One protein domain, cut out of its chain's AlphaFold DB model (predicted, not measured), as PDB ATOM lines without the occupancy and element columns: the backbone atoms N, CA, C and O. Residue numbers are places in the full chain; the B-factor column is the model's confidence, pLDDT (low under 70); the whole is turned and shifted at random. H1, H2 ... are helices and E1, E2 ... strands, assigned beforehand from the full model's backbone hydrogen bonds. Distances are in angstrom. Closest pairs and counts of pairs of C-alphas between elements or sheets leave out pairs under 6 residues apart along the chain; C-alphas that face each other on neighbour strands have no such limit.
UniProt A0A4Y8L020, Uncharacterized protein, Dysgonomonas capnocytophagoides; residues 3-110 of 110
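AT A GLANCE: This is residues 3 to 110 of the 110 residues of an uncharacterized protein of Dysgonomonas capnocytophagoides (UniProt A0A4Y8L020). Two strongly twisted sheets form a small sandwich, E1 E2 E9 E6 and E3 E4 E5, and two helices, H1 and H2, pack on the four-stranded sheet away from the three-stranded one. Beyond the helices the two-stranded hairpin E7 and E8 sticks out as a long arm and makes much of the length. The printed part has 108 residues, with two named helices and nine named strands in the order E1 E2 E3 E4 E5 E6 H1 E7 E8 H2 E9, a mixed class of helices and strands. The sheets run E1 - E2 - E9 - E6, E3 - E4 - E5 and E7 - E8, and in each the neighbours are antiparallel. The whole is loose, with a radius of gyration of the C-alphas of 16.3 A, and only just elongated, spanning 57 by 29 by 21 A.

HOW THE PARTS SIT: The largest sheet holds E1, residues 3 to 5, E2, residues 8 to 13, E9, residues 103 to 109, and E6, residues 45 to 51; E1 and E6 are its edge strands. E1 and E2 are a hairpin, with N 4 and O 8 at 2.8 A. E2 and E9 are antiparallel at 148 degrees, with N 9 and O 107 at 2.8 A. E9 and E6 are antiparallel at 154 degrees, with N 49 and O 106 at 2.8 A. The second sheet is a meander, each strand the antiparallel neighbour of the one before: E3, residues 18 to 23, E4, residues 28 to 33, and E5, residues 35 to 40. It is strongly twisted, but only just, its C-alphas lying up to 4.2 A off the best plane. N 21 and O 30 are 2.9 A apart in the hairpin E3 and E4, and N 37 and O 31 are 2.9 A apart in the hairpin E4 and E5. The two sheets are a sandwich, face to face, with the facing parts 10.6 A centre to centre and their best planes 18 degrees apart. The closest C-alphas of E3 and E6 are those of Leu 22 and Leu 48, 6.9 A apart. H1, residues 56 to 63, and H2, residues 85 to 96, are on one face of the sheet E1 E2 E9 E6, an arrangement in two layers. H1 has a height over the sheet of 9.4 A, lies only just over E9 and E6, with 3 C-alphas falling on each, and runs slantwise to the strands, at 49 degrees to E6 on the local plane. H2 comes closest to E1 with the C-alphas of Leu 4 and Lys 96, 6.6 A apart. H1 and H2 touch, H2 with residues 85 to 89 alone, at a steep tilt of 51 degrees, the same way; the closest C-alphas are those of Lys 60 and Pro 85, 5.8 A apart. In both helices every O i to N i+4 pair is within hydrogen-bond range. E7, residues 68 to 74, and E8, residues 77 to 83, are a hairpin, with N 72 and O 79 at 2.8 A. E7 and H2 are only just apart, at 8.1 A.

IN THESE COORDINATES: E1 begins at C-alpha 3, (169.983, 217.737, 160.054). E2 measures 15.8 A from first to last C-alpha, E3 14.6 A, E4 15.6 A, E5 16.4 A and E6 14.7 A. H1 measures 10.6 A and H2 16.1 A. E7 begins at C-alpha 68, (157.331, 207.274, 173.697), and measures 19.2 A; E8 measures 18.4 A. E9, 19.4 A long, ends at C-alpha 109, (162.214, 224.975, 159.048).

THE WHOLE: The two C-alphas farthest apart are those of Asn 35 and Asp 75, 57.3 A. The printed part has no cut and ends at the chain's last residue. No link is long; the link H2 to E9 is short, and the others are tight. The mean pLDDT of the printed part is 89.4, and no printed residue is under 70; E7 has a mean of 78.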
ATOM      1  N   GLN A   3     171.418 218.015 160.021       92.44
ATOM      2  CA  GLN A   3     169.983 217.737 160.054       92.44
ATOM      3  C   GLN A   3     169.638 216.794 161.214       92.44
ATOM      4  O   GLN A   3     170.053 215.629 161.232       92.44
ATOM      5  N   LEU A   4     168.853 217.293 162.167       91.06
ATOM      6  CA  LEU A   4     168.401 216.545 163.338       91.06
ATOM      7  C   LEU A   4     167.143 215.739 163.010       91.06
ATOM      8  O   LEU A   4     167.137 214.516 163.123       91.06
ATOM      9  N   THR A   5     166.103 216.409 162.529       90.19
ATOM     10  CA  THR A   5     164.858 215.789 162.058       90.19
ATOM     11  C   THR A   5     164.534 216.314 160.663       90.19
ATOM     12  O   THR A   5     165.293 217.106 160.106       90.19
ATOM     13  N   GLU A   6     163.416 215.893 160.074       89.69
ATOM     14  CA  GLU A   6     162.966 216.424 158.780       89.69
ATOM     15  C   GLU A   6     162.898 217.960 158.780       89.69
ATOM     16  O   GLU A   6     163.318 218.585 157.812       89.69
ATOM     17  N   LYS A   7     162.475 218.555 159.905       91.94
ATOM     18  CA  LYS A   7     162.202 219.993 160.039       91.94
ATOM     19  C   LYS A   7     163.137 220.744 160.985       91.94
ATOM     20  O   LYS A   7     162.903 221.915 161.262       91.94
ATOM     21  N   VAL A   8     164.161 220.095 161.537       93.75
ATOM     22  CA  VAL A   8     165.042 220.716 162.540       93.75
ATOM     23  C   VAL A   8     166.505 220.495 162.190       93.75
ATOM     24  O   VAL A   8     166.938 219.369 161.936       93.75
ATOM     25  N   PHE A   9     167.283 221.573 162.250       93.88
ATOM     26  CA  PHE A   9     168.718 221.597 161.997       93.88
ATOM     27  C   PHE A   9     169.483 222.128 163.206       93.88
ATOM     28  O   PHE A   9     169.015 223.004 163.929       93.88
ATOM     29  N   ALA A  10     170.699 221.625 163.387       94.94
ATOM     30  CA  ALA A  10     171.703 222.191 164.272       94.94
ATOM     31  C   ALA A  10     172.743 222.968 163.452       94.94
ATOM     32  O   ALA A  10     173.346 222.449 162.505       94.94
ATOM     33  N   VAL A  11     172.976 224.218 163.832       94.44
ATOM     34  CA  VAL A  11     173.995 225.096 163.254       94.44
ATOM     35  C   VAL A  11     175.074 225.304 164.306       94.44
ATOM     36  O   VAL A  11     174.798 225.849 165.369       94.44
ATOM     37  N   GLU A  12     176.291 224.840 164.032       94.88
ATOM     38  CA  GLU A  12     177.427 225.054 164.930       94.88
ATOM     39  C   GLU A  12     177.726 226.552 165.039       94.88
ATOM     40  O   GLU A  12     177.833 227.252 164.030       94.88
ATOM     41  N   VAL A  13     177.863 227.032 166.271       94.06
ATOM     42  CA  VAL A  13     178.286 228.394 166.592       94.06
ATOM     43  C   VAL A  13     179.468 228.329 167.562       94.06
ATOM     44  O   VAL A  13     179.604 227.352 168.303       94.06
ATOM     45  N   PRO A  14     180.336 229.350 167.595       93.25
ATOM     46  CA  PRO A  14     181.396 229.413 168.593       93.25
ATOM     47  C   PRO A  14     180.852 229.353 170.028       93.25
ATOM     48  O   PRO A  14     179.765 229.861 170.311       93.25
ATOM     49  N   SER A  15     181.606 228.756 170.950       91.69
ATOM     50  CA  SER A  15     181.140 228.499 172.320       91.69
ATOM     51  C   SER A  15     180.806 229.775 173.109       91.69
ATOM     52  O   SER A  15     179.828 229.810 173.862       91.69
ATOM     53  N   ASP A  16     181.553 230.852 172.889       91.25
ATOM     54  CA  ASP A  16     181.366 232.186 173.471       91.25
ATOM     55  C   ASP A  16     180.435 233.091 172.647       91.25
ATOM     56  O   ASP A  16     180.275 234.263 172.976       91.25
ATOM     57  N   ALA A  17     179.763 232.565 171.615       92.81
ATOM     58  CA  ALA A  17     178.785 233.339 170.857       92.81
ATOM     59  C   ALA A  17     177.605 233.791 171.737       92.81
ATOM     60  O   ALA A  17     176.984 232.968 172.422       92.81
ATOM     61  N   THR A  18     177.262 235.077 171.671       91.50
ATOM     62  CA  THR A  18     176.095 235.683 172.336       91.50
ATOM     63  C   THR A  18     175.121 236.257 171.312       91.50
ATOM     64  O   THR A  18     175.418 236.285 170.117       91.50
ATOM     65  N   ASP A  19     173.938 236.679 171.772       92.06
ATOM     66  CA  ASP A  19     172.953 237.395 170.947       92.06
ATOM     67  C   ASP A  19     172.616 236.653 169.645       92.06
ATOM     68  O   ASP A  19     172.609 237.217 168.551       92.06
ATOM     69  N   ILE A  20     172.403 235.342 169.769       94.00
ATOM     70  CA  ILE A  20     172.119 234.474 168.631       94.00
ATOM     71  C   ILE A  20     170.653 234.659 168.237       94.00
ATOM     72  O   ILE A  20     169.759 234.392 169.037       94.00
ATOM     73  N   LEU A  21     170.406 235.105 167.007       94.62
ATOM     74  CA  LEU A  21     169.065 235.386 166.500       94.62
ATOM     75  C   LEU A  21     168.966 235.193 164.983       94.62
ATOM     76  O   LEU A  21     169.960 235.240 164.258       94.62
ATOM     77  N   LEU A  22     167.745 234.971 164.501       93.56
ATOM     78  CA  LEU A  22     167.446 234.901 163.071       93.56
ATOM     79  C   LEU A  22     167.210 236.310 162.513       93.56
ATOM     80  O   LEU A  22     166.514 237.119 163.122       93.56
ATOM     81  N   ILE A  23     167.792 236.608 161.351       91.19
ATOM     82  CA  ILE A  23     167.655 237.893 160.648       91.19
ATOM     83  C   ILE A  23     167.309 237.680 159.173       91.19
ATOM     84  O   ILE A  23     167.377 236.561 158.665       91.19
ATOM     85  N   HIS A  24     166.989 238.778 158.475       88.25
ATOM     86  CA  HIS A  24     166.685 238.790 157.039       88.25
ATOM     87  C   HIS A  24     165.619 237.749 156.670       88.25
ATOM     88  O   HIS A  24     165.904 236.769 155.983       88.25
ATOM     89  N   ASP A  25     164.405 237.932 157.194       88.62
ATOM     90  CA  ASP A  25     163.267 237.028 156.973       88.62
ATOM     91  C   ASP A  25     163.565 235.561 157.316       88.62
ATOM     92  O   ASP A  25     163.047 234.643 156.677       88.62
ATOM     93  N   ASN A  26     164.398 235.361 158.344       91.56
ATOM     94  CA  ASN A  26     164.862 234.074 158.858       91.56
ATOM     95  C   ASN A  26     165.718 233.252 157.880       91.56
ATOM     96  O   ASN A  26     165.823 232.036 158.010       91.56
ATOM     97  N   THR A  27     166.364 233.896 156.911       90.88
ATOM     98  CA  THR A  27     167.305 233.224 155.990       90.88
ATOM     99  C   THR A  27     168.739 233.201 156.517       90.88
ATOM    100  O   THR A  27     169.624 232.602 155.912       90.88
ATOM    101  N   ARG A  28     169.001 233.872 157.643       92.56
ATOM    102  CA  ARG A  28     170.342 234.016 158.213       92.56
ATOM    103  C   ARG A  28     170.313 233.888 159.723       92.56
ATOM    104  O   ARG A  28     169.479 234.504 160.381       92.56
ATOM    105  N   LEU A  29     171.291 233.171 160.265       93.75
ATOM    106  CA  LEU A  29     171.594 233.167 161.690       93.75
ATOM    107  C   LEU A  29     172.683 234.207 161.967       93.75
ATOM    108  O   LEU A  29     173.761 234.156 161.375       93.75
ATOM    109  N   ALA A  30     172.420 235.145 162.865       93.69
ATOM    110  CA  ALA A  30     173.396 236.121 163.325       93.69
ATOM    111  C   ALA A  30     173.739 235.885 164.791       93.69
ATOM    112  O   ALA A  30     172.903 235.422 165.560       93.69
ATOM    113  N   TYR A  31     174.976 236.195 165.158       94.38
ATOM    114  CA  TYR A  31     175.454 236.128 166.533       94.38
ATOM    115  C   TYR A  31     176.639 237.069 166.731       94.38
ATOM    116  O   TYR A  31     177.313 237.467 165.773       94.38
ATOM    117  N   PHE A  32     176.910 237.417 167.982       92.31
ATOM    118  CA  PHE A  32     178.066 238.206 168.371       92.31
ATOM    119  C   PHE A  32     179.203 237.298 168.846       92.31
ATOM    120  O   PHE A  32     179.002 236.453 169.714       92.31
ATOM    121  N   HIS A  33     180.392 237.457 168.254       81.38
ATOM    122  CA  HIS A  33     181.618 236.775 168.674       81.38
ATOM    123  C   HIS A  33     182.863 237.374 167.996       81.38
ATOM    124  O   HIS A  33     183.067 237.212 166.783       81.38
ATOM    125  N   PRO A  34     183.823 237.932 168.748       83.25
ATOM    126  CA  PRO A  34     183.861 239.312 169.281       83.25
ATOM    127  C   PRO A  34     183.419 240.446 168.321       83.25
ATOM    128  O   PRO A  34     183.481 241.618 168.675       83.25
ATOM    129  N   ASN A  35     182.994 240.124 167.099       87.75
ATOM    130  CA  ASN A  35     182.286 241.011 166.182       87.75
ATOM    131  C   ASN A  35     180.986 240.329 165.733       87.75
ATOM    132  O   ASN A  35     180.831 239.118 165.891       87.75
ATOM    133  N   TYR A  36     180.072 241.075 165.113       88.12
ATOM    134  CA  TYR A  36     178.884 240.469 164.514       88.12
ATOM    135  C   TYR A  36     179.259 239.527 163.367       88.12
ATOM    136  O   TYR A  36     179.921 239.915 162.400       88.12
ATOM    137  N   LYS A  37     178.804 238.281 163.481       92.62
ATOM    138  CA  LYS A  37     178.938 237.229 162.475       92.62
ATOM    139  C   LYS A  37     177.562 236.819 161.976       92.62
ATOM    140  O   LYS A  37     176.550 237.001 162.651       92.62
ATOM    141  N   ARG A  38     177.539 236.318 160.745       92.38
ATOM    142  CA  ARG A  38     176.332 235.879 160.050       92.38
ATOM    143  C   ARG A  38     176.641 234.567 159.350       92.38
ATOM    144  O   ARG A  38     177.707 234.443 158.748       92.38
ATOM    145  N   ILE A  39     175.714 233.630 159.442       91.69
ATOM    146  CA  ILE A  39     175.712 232.372 158.709       91.69
ATOM    147  C   ILE A  39     174.466 232.393 157.829       91.69
ATOM    148  O   ILE A  39     173.352 232.546 158.337       91.69
ATOM    149  N   ASP A  40     174.664 232.281 156.518       91.69
ATOM    150  CA  ASP A  40     173.569 232.048 155.581       91.69
ATOM    151  C   ASP A  40     173.003 230.644 155.826       91.69
ATOM    152  O   ASP A  40     173.753 229.675 155.950       91.69
ATOM    153  N   LEU A  41     171.682 230.554 155.953       87.81
ATOM    154  CA  LEU A  41     170.981 229.281 156.030       87.81
ATOM    155  C   LEU A  41     170.616 228.860 154.605       87.81
ATOM    156  O   LEU A  41     170.119 229.670 153.826       87.81
ATOM    157  N   ASP A  42     170.805 227.580 154.275       85.06
ATOM    158  CA  ASP A  42     170.437 227.042 152.951       85.06
ATOM    159  C   ASP A  42     168.910 227.024 152.718       85.06
ATOM    160  O   ASP A  42     168.430 226.700 151.633       85.06
ATOM    161  N   CYS A  43     168.128 227.353 153.746       85.00
ATOM    162  CA  CYS A  43     166.674 227.379 153.738       85.00
ATOM    163  C   CYS A  43     166.150 228.488 154.659       85.00
ATOM    164  O   CYS A  43     166.855 228.991 155.536       85.00
ATOM    165  N   ARG A  44     164.888 228.871 154.456       91.00
ATOM    166  CA  ARG A  44     164.207 229.823 155.331       91.00
ATOM    167  C   ARG A  44     163.802 229.120 156.622       91.00
ATOM    168  O   ARG A  44     163.040 228.158 156.586       91.00
ATOM    169  N   ALA A  45     164.290 229.616 157.751       91.75
ATOM    170  CA  ALA A  45     163.885 229.110 159.050       91.75
ATOM    171  C   ALA A  45     162.486 229.608 159.437       91.75
ATOM    172  O   ALA A  45     162.129 230.769 159.235       91.75
ATOM    173  N   GLU A  46     161.703 228.730 160.049       93.31
ATOM    174  CA  GLU A  46     160.448 229.086 160.704       93.31
ATOM    175  C   GLU A  46     160.750 229.800 162.030       93.31
ATOM    176  O   GLU A  46     160.253 230.898 162.281       93.31
ATOM    177  N   SER A  47     161.619 229.208 162.856       93.75
ATOM    178  CA  SER A  47     161.955 229.722 164.186       93.75
ATOM    179  C   SER A  47     163.319 229.233 164.689       93.75
ATOM    180  O   SER A  47     163.884 228.247 164.210       93.75
ATOM    181  N   LEU A  48     163.857 229.939 165.688       94.88
ATOM    182  CA  LEU A  48     164.994 229.491 166.490       94.88
ATOM    183  C   LEU A  48     164.444 228.831 167.758       94.88
ATOM    184  O   LEU A  48     163.903 229.528 168.612       94.88
ATOM    185  N   ILE A  49     164.592 227.510 167.878       94.75
ATOM    186  CA  ILE A  49     164.098 226.739 169.029       94.75
ATOM    187  C   ILE A  49     164.920 227.082 170.274       94.75
ATOM    188  O   ILE A  49     164.382 227.350 171.346       94.75
ATOM    189  N   GLY A  50     166.247 227.081 170.143       94.31
ATOM    190  CA  GLY A  50     167.137 227.325 171.270       94.31
ATOM    191  C   GLY A  50     168.604 227.123 170.946       94.31
ATOM    192  O   GLY A  50     168.967 226.772 169.824       94.31
ATOM    193  N   ILE A  51     169.450 227.338 171.951       94.81
ATOM    194  CA  ILE A  51     170.903 227.185 171.862       94.81
ATOM    195  C   ILE A  51     171.343 226.127 172.869       94.81
ATOM    196  O   ILE A  51     170.884 226.149 174.007       94.81
ATOM    197  N   THR A  52     172.218 225.200 172.475       92.94
ATOM    198  CA  THR A  52     172.655 224.130 173.379       92.94
ATOM    199  C   THR A  52     173.471 224.669 174.571       92.94
ATOM    200  O   THR A  52     174.291 225.573 174.386       92.94
ATOM    201  N   PRO A  53     173.298 224.100 175.785       91.81
ATOM    202  CA  PRO A  53     172.325 223.061 176.141       91.81
ATOM    203  C   PRO A  53     170.885 223.601 176.183       91.81
ATOM    204  O   PRO A  53     170.622 224.659 176.744       91.81
ATOM    205  N   LEU A  54     169.960 222.844 175.590       92.56
ATOM    206  CA  LEU A  54     168.545 223.215 175.495       92.56
ATOM    207  C   LEU A  54     167.793 222.997 176.822       92.56
ATOM    208  O   LEU A  54     168.187 222.144 177.619       92.56
ATOM    209  N   SER A  55     166.692 223.729 177.020       93.62
ATOM    210  CA  SER A  55     165.725 223.501 178.104       93.62
ATOM    211  C   SER A  55     164.795 222.313 177.816       93.62
ATOM    212  O   SER A  55     164.766 221.774 176.708       93.62
ATOM    213  N   GLU A  56     163.994 221.912 178.807       89.69
ATOM    214  CA  GLU A  56     163.050 220.801 178.658       89.69
ATOM    215  C   GLU A  56     161.974 221.077 177.602       89.69
ATOM    216  O   GLU A  56     161.635 220.205 176.802       89.69
ATOM    217  N   GLU A  57     161.465 222.303 177.562       91.50
ATOM    218  CA  GLU A  57     160.478 222.762 176.587       91.50
ATOM    219  C   GLU A  57     161.051 222.708 175.168       91.50
ATOM    220  O   GLU A  57     160.383 222.244 174.245       91.50
ATOM    221  N   GLN A  58     162.320 223.088 175.014       93.81
ATOM    222  CA  GLN A  58     163.026 223.061 173.738       93.81
ATOM    223  C   GLN A  58     163.302 221.629 173.268       93.81
ATOM    224  O   GLN A  58     163.146 221.340 172.084       93.81
ATOM    225  N   TRP A  59     163.648 220.697 174.168       91.88
ATOM    226  CA  TRP A  59     163.746 219.277 173.799       91.88
ATOM    227  C   TRP A  59     162.416 218.768 173.252       91.88
ATOM    228  O   TRP A  59     162.383 218.145 172.191       91.88
ATOM    229  N   LYS A  60     161.314 219.067 173.950       90.69
ATOM    230  CA  LYS A  60     159.965 218.649 173.551       90.69
ATOM    231  C   LYS A  60     159.558 219.218 172.194       90.69
ATOM    232  O   LYS A  60     158.850 218.540 171.456       90.69
ATOM    233  N   GLU A  61     160.012 220.416 171.846       91.69
ATOM    234  CA  GLU A  61     159.781 220.991 170.520       91.69
ATOM    235  C   GLU A  61     160.540 220.236 169.415       91.69
ATOM    236  O   GLU A  61     160.005 220.036 168.326       91.69
ATOM    237  N   VAL A  62     161.752 219.744 169.699       90.56
ATOM    238  CA  VAL A  62     162.569 219.001 168.723       90.56
ATOM    239  C   VAL A  62     162.102 217.553 168.543       90.56
ATOM    240  O   VAL A  62     161.957 217.090 167.413       90.56
ATOM    241  N   VAL A  63     161.924 216.812 169.643       89.19
ATOM    242  CA  VAL A  63     161.677 215.352 169.618       89.19
ATOM    243  C   VAL A  63     160.238 214.953 169.952       89.19
ATOM    244  O   VAL A  63     159.902 213.764 169.938       89.19
ATOM    245  N   GLY A  64     159.384 215.933 170.239       84.94
ATOM    246  CA  GLY A  64     158.013 215.737 170.692       84.94
ATOM    247  C   GLY A  64     157.879 215.736 172.217       84.94
ATOM    248  O   GLY A  64     158.785 215.367 172.964       84.94
ATOM    249  N   SER A  65     156.699 216.142 172.686       79.50
ATOM    250  CA  SER A  65     156.373 216.265 174.112       79.50
ATOM    251  C   SER A  65     156.006 214.951 174.796       79.50
ATOM    252  O   SER A  65     156.007 214.875 176.024       79.50
ATOM    253  N   HIS A  66     155.678 213.927 174.015       72.00
ATOM    254  CA  HIS A  66     155.143 212.677 174.531       72.00
ATOM    255  C   HIS A  66     156.268 211.714 174.889       72.00
ATOM    256  O   HIS A  66     157.183 211.477 174.098       72.00
ATOM    257  N   THR A  67     156.150 211.106 176.068       72.44
ATOM    258  CA  THR A  67     156.907 209.903 176.401       72.44
ATOM    259  C   THR A  67     156.532 208.828 175.393       72.44
ATOM    260  O   THR A  67     155.368 208.450 175.268       72.44
ATOM    261  N   SER A  68     157.521 208.370 174.640       75.69
ATOM    262  CA  SER A  68     157.331 207.274 173.697       75.69
ATOM    263  C   SER A  68     157.673 205.946 174.348       75.69
ATOM    264  O   SER A  68     158.198 205.913 175.460       75.69
ATOM    265  N   SER A  69     157.402 204.855 173.650       78.38
ATOM    266  CA  SER A  69     157.759 203.527 174.117       78.38
ATOM    267  C   SER A  69     158.743 202.885 173.155       78.38
ATOM    268  O   SER A  69     158.506 202.883 171.947       78.38
ATOM    269  N   GLU A  70     159.821 202.320 173.684       76.31
ATOM    270  CA  GLU A  70     160.760 201.508 172.913       76.31
ATOM    271  C   GLU A  70     160.703 200.055 173.371       76.31
ATOM    272  O   GLU A  70     160.500 199.766 174.550       76.31
ATOM    273  N   THR A  71     160.836 199.135 172.413       81.12
ATOM    274  CA  THR A  71     160.872 197.699 172.700       81.12
ATOM    275  C   THR A  71     162.320 197.260 172.836       81.12
ATOM    276  O   THR A  71     163.074 197.284 171.866       81.12
ATOM    277  N   MET A  72     162.694 196.829 174.033       77.75
ATOM    278  CA  MET A  72     164.003 196.261 174.329       77.75
ATOM    279  C   MET A  72     163.870 194.748 174.507       77.75
ATOM    280  O   MET A  72     162.891 194.278 175.081       77.75
ATOM    281  N   TYR A  73     164.834 193.966 174.028       78.56
ATOM    282  CA  TYR A  73     164.799 192.507 174.157       78.56
ATOM    283  C   TYR A  73     165.800 192.042 175.212       78.56
ATOM    284  O   TYR A  73     166.999 192.264 175.062       78.56
ATOM    285  N   CYS A  74     165.315 191.351 176.243       77.50
ATOM    286  CA  CYS A  74     166.146 190.583 177.171       77.50
ATOM    287  C   CYS A  74     165.780 189.105 177.002       77.50
ATOM    288  O   CYS A  74     164.608 188.751 177.106       77.50
ATOM    289  N   ASP A  75     166.744 188.261 176.626       82.31
ATOM    290  CA  ASP A  75     166.535 186.827 176.363       82.31
ATOM    291  C   ASP A  75     165.336 186.522 175.443       82.31
ATOM    292  O   ASP A  75     164.532 185.627 175.693       82.31
ATOM    293  N   ARG A  76     165.208 187.293 174.351       80.19
ATOM    294  CA  ARG A  76     164.096 187.238 173.373       80.19
ATOM    295  C   ARG A  76     162.716 187.624 173.926       80.19
ATOM    296  O   ARG A  76     161.747 187.595 173.171       80.19
ATOM    297  N   THR A  77     162.623 188.047 175.183       81.06
ATOM    298  CA  THR A  77     161.401 188.605 175.769       81.06
ATOM    299  C   THR A  77     161.367 190.118 175.522       81.06
ATOM    300  O   THR A  77     162.324 190.804 175.896       81.06
ATOM    301  N   PRO A  78     160.321 190.660 174.870       84.75
ATOM    302  CA  PRO A  78     160.189 192.096 174.647       84.75
ATOM    303  C   PRO A  78     159.740 192.818 175.926       84.75
ATOM    304  O   PRO A  78     158.760 192.433 176.560       84.75
ATOM    305  N   TYR A  79     160.425 193.906 176.261       81.69
ATOM    306  CA  TYR A  79     160.088 194.841 177.329       81.69
ATOM    307  C   TYR A  79     159.805 196.204 176.718       81.69
ATOM    308  O   TYR A  79     160.596 196.711 175.925       81.69
ATOM    309  N   VAL A  80     158.684 196.801 177.103       83.06
ATOM    310  CA  VAL A  80     158.310 198.144 176.668       83.06
ATOM    311  C   VAL A  80     158.790 199.130 177.725       83.06
ATOM    312  O   VAL A  80     158.277 199.125 178.844       83.06
ATOM    313  N   ILE A  81     159.777 199.956 177.385       83.31
ATOM    314  CA  ILE A  81     160.314 200.977 178.289       83.31
ATOM    315  C   ILE A  81     159.830 202.372 177.876       83.31
ATOM    316  O   ILE A  81     159.804 202.682 176.680       83.31
ATOM    317  N   PRO A  82     159.419 203.223 178.833       82.69
ATOM    318  CA  PRO A  82     159.119 204.615 178.544       82.69
ATOM    319  C   PRO A  82     160.416 205.376 178.257       82.69
ATOM    320  O   PRO A  82     161.362 205.310 179.039       82.69
ATOM    321  N   VAL A  83     160.440 206.137 177.165       84.56
ATOM    322  CA  VAL A  83     161.567 206.996 176.786       84.56
ATOM    323  C   VAL A  83     161.137 208.450 176.897       84.56
ATOM    324  O   VAL A  83     160.182 208.881 176.237       84.56
ATOM    325  N   SER A  84     161.824 209.201 177.759       88.88
ATOM    326  CA  SER A  84     161.532 210.616 177.979       88.88
ATOM    327  C   SER A  84     161.998 211.478 176.791       88.88
ATOM    328  O   SER A  84     162.925 211.091 176.072       88.88
ATOM    329  N   PRO A  85     161.426 212.680 176.588       88.50
ATOM    330  CA  PRO A  85     161.929 213.626 175.588       88.50
ATOM    331  C   PRO A  85     163.419 213.964 175.763       88.50
ATOM    332  O   PRO A  85     164.134 214.161 174.784       88.50
ATOM    333  N   LYS A  86     163.920 213.976 177.005       91.00
ATOM    334  CA  LYS A  86     165.342 214.194 177.291       91.00
ATOM    335  C   LYS A  86     166.211 213.045 176.777       91.00
ATOM    336  O   LYS A  86     167.241 213.300 176.158       91.00
ATOM    337  N   ASP A  87     165.804 211.801 177.017       89.81
ATOM    338  CA  ASP A  87     166.552 210.624 176.556       89.81
ATOM    339  C   ASP A  87     166.567 210.568 175.028       89.81
ATOM    340  O   ASP A  87     167.633 210.454 174.429       89.81
ATOM    341  N   ARG A  88     165.421 210.845 174.393       88.56
ATOM    342  CA  ARG A  88     165.338 211.001 172.935       88.56
ATOM    343  C   ARG A  88     166.255 212.088 172.390       88.56
ATOM    344  O   ARG A  88     166.883 211.890 171.355       88.56
ATOM    345  N   TRP A  89     166.338 213.239 173.054       92.31
ATOM    346  CA  TRP A  89     167.262 214.303 172.660       92.31
ATOM    347  C   TRP A  89     168.729 213.871 172.796       92.31
ATOM    348  O   TRP A  89     169.552 214.190 171.936       92.31
ATOM    349  N   ASN A  90     169.078 213.125 173.847       91.31
ATOM    350  CA  ASN A  90     170.429 212.589 174.027       91.31
ATOM    351  C   ASN A  90     170.788 211.571 172.940       91.31
ATOM    352  O   ASN A  90     171.878 211.644 172.368       91.31
ATOM    353  N   ASP A  91     169.869 210.664 172.625       90.06
ATOM    354  CA  ASP A  91     170.058 209.683 171.563       90.06
ATOM    355  C   ASP A  91     170.162 210.376 170.208       90.06
ATOM    356  O   ASP A  91     171.083 210.094 169.444       90.06
ATOM    357  N   LEU A  92     169.308 211.367 169.936       91.31
ATOM    358  CA  LEU A  92     169.367 212.151 168.706       91.31
ATOM    359  C   LEU A  92     170.721 212.850 168.537       91.31
ATOM    360  O   LEU A  92     171.319 212.756 167.467       91.31
ATOM    361  N   GLN A  93     171.234 213.503 169.584       91.31
ATOM    362  CA  GLN A  93     172.563 214.120 169.556       91.31
ATOM    363  C   GLN A  93     173.654 213.093 169.230       91.31
ATOM    364  O   GLN A  93     174.490 213.351 168.366       91.31
ATOM    365  N   ARG A  94     173.626 211.916 169.871       90.50
ATOM    366  CA  ARG A  94     174.602 210.841 169.631       90.50
ATOM    367  C   ARG A  94     174.513 210.298 168.209       90.50
ATOM    368  O   ARG A  94     175.526 210.227 167.521       90.50
ATOM    369  N   HIS A  95     173.310 209.962 167.753       91.88
ATOM    370  CA  HIS A  95     173.064 209.407 166.422       91.88
ATOM    371  C   HIS A  95     173.430 210.381 165.300       91.88
ATOM    372  O   HIS A  95     173.863 209.952 164.233       91.88
ATOM    373  N   LYS A  96     173.261 211.686 165.529       93.00
ATOM    374  CA  LYS A  96     173.608 212.740 164.567       93.00
ATOM    375  C   LYS A  96     175.038 213.260 164.715       93.00
ATOM    376  O   LYS A  96     175.450 214.089 163.909       93.00
ATOM    377  N   GLY A  97     175.792 212.771 165.700       91.94
ATOM    378  CA  GLY A  97     177.191 213.137 165.909       91.94
ATOM    379  C   GLY A  97     177.393 214.573 166.397       91.94
ATOM    380  O   GLY A  97     178.383 215.201 166.032       91.94
ATOM    381  N   LEU A  98     176.465 215.113 167.195       93.06
ATOM    382  CA  LEU A  98     176.654 216.420 167.825       93.06
ATOM    383  C   LEU A  98     177.721 216.302 168.919       93.06
ATOM    384  O   LEU A  98     177.552 215.573 169.896       93.06
ATOM    385  N   ASP A  99     178.818 217.038 168.755       91.62
ATOM    386  CA  ASP A  99     179.874 217.129 169.766       91.62
ATOM    387  C   ASP A  99     179.369 217.879 171.006       91.62
ATOM    388  O   ASP A  99     179.023 219.057 170.931       91.62
ATOM    389  N   VAL A 100     179.370 217.205 172.155       87.75
ATOM    390  CA  VAL A 100     178.913 217.744 173.445       87.75
ATOM    391  C   VAL A 100     179.729 218.945 173.938       87.75
ATOM    392  O   VAL A 100     179.253 219.688 174.790       87.75
ATOM    393  N   ASN A 101     180.939 219.150 173.412       90.38
ATOM    394  CA  ASN A 101     181.800 220.281 173.767       90.38
ATOM    395  C   ASN A 101     181.570 221.508 172.878       90.38
ATOM    396  O   ASN A 101     182.186 222.556 173.094       90.38
ATOM    397  N   LYS A 102     180.709 221.385 171.865       93.50
ATOM    398  CA  LYS A 102     180.375 222.461 170.939       93.50
ATOM    399  C   LYS A 102     179.003 223.048 171.230       93.50
ATOM    400  O   LYS A 102     178.124 222.421 171.822       93.50
ATOM    401  N   LYS A 103     178.820 224.280 170.768       94.50
ATOM    402  CA  LYS A 103     177.571 225.021 170.887       94.50
ATOM    403  C   LYS A 103     176.833 224.999 169.556       94.50
ATOM    404  O   LYS A 103     177.427 225.219 168.503       94.50
ATOM    405  N   TYR A 104     175.533 224.747 169.606       95.94
ATOM    406  CA  TYR A 104     174.685 224.693 168.424       95.94
ATOM    407  C   TYR A 104     173.455 225.564 168.613       95.94
ATOM    408  O   TYR A 104     172.806 225.521 169.658       95.94
ATOM    409  N   ALA A 105     173.116 226.318 167.575       96.25
ATOM    410  CA  ALA A 105     171.807 226.919 167.415       96.25
ATOM    411  C   ALA A 105     170.872 225.911 166.745       96.25
ATOM    412  O   ALA A 105     171.200 225.351 165.697       96.25
ATOM    413  N   ILE A 106     169.723 225.664 167.361       96.19
ATOM    414  CA  ILE A 106     168.742 224.683 166.911       96.19
ATOM    415  C   ILE A 106     167.608 225.422 166.219       96.19
ATOM    416  O   ILE A 106     166.898 226.216 166.834       96.19
ATOM    417  N   VAL A 107     167.477 225.184 164.922       94.94
ATOM    418  CA  VAL A 107     166.643 225.965 164.012       94.94
ATOM    419  C   VAL A 107     165.583 225.059 163.404       94.94
ATOM    420  O   VAL A 107     165.896 223.960 162.943       94.94
ATOM    421  N   LYS A 108     164.338 225.527 163.397       94.06
ATOM    422  CA  LYS A 108     163.203 224.864 162.761       94.06
ATOM    423  C   LYS A 108     162.972 225.438 161.366       94.06
ATOM    424  O   LYS A 108     163.129 226.642 161.173       94.06
ATOM    425  N   ILE A 109     162.583 224.599 160.418       91.75
ATOM    426  CA  ILE A 109     162.214 224.975 159.048       91.75
ATOM    427  C   ILE A 109     160.795 224.476 158.727       91.75
ATOM    428  O   ILE A 109     160.286 223.599 159.433       91.75
ATOM    429  N   GLU A 110     160.176 225.032 157.680       80.88
ATOM    430  CA  GLU A 110     158.850 224.601 157.187       80.88
ATOM    431  C   GLU A 110     158.836 223.156 156.664       80.88
ATOM    432  O   GLU A 110     159.806 222.743 155.990       80.88
TER     433      GLU A 110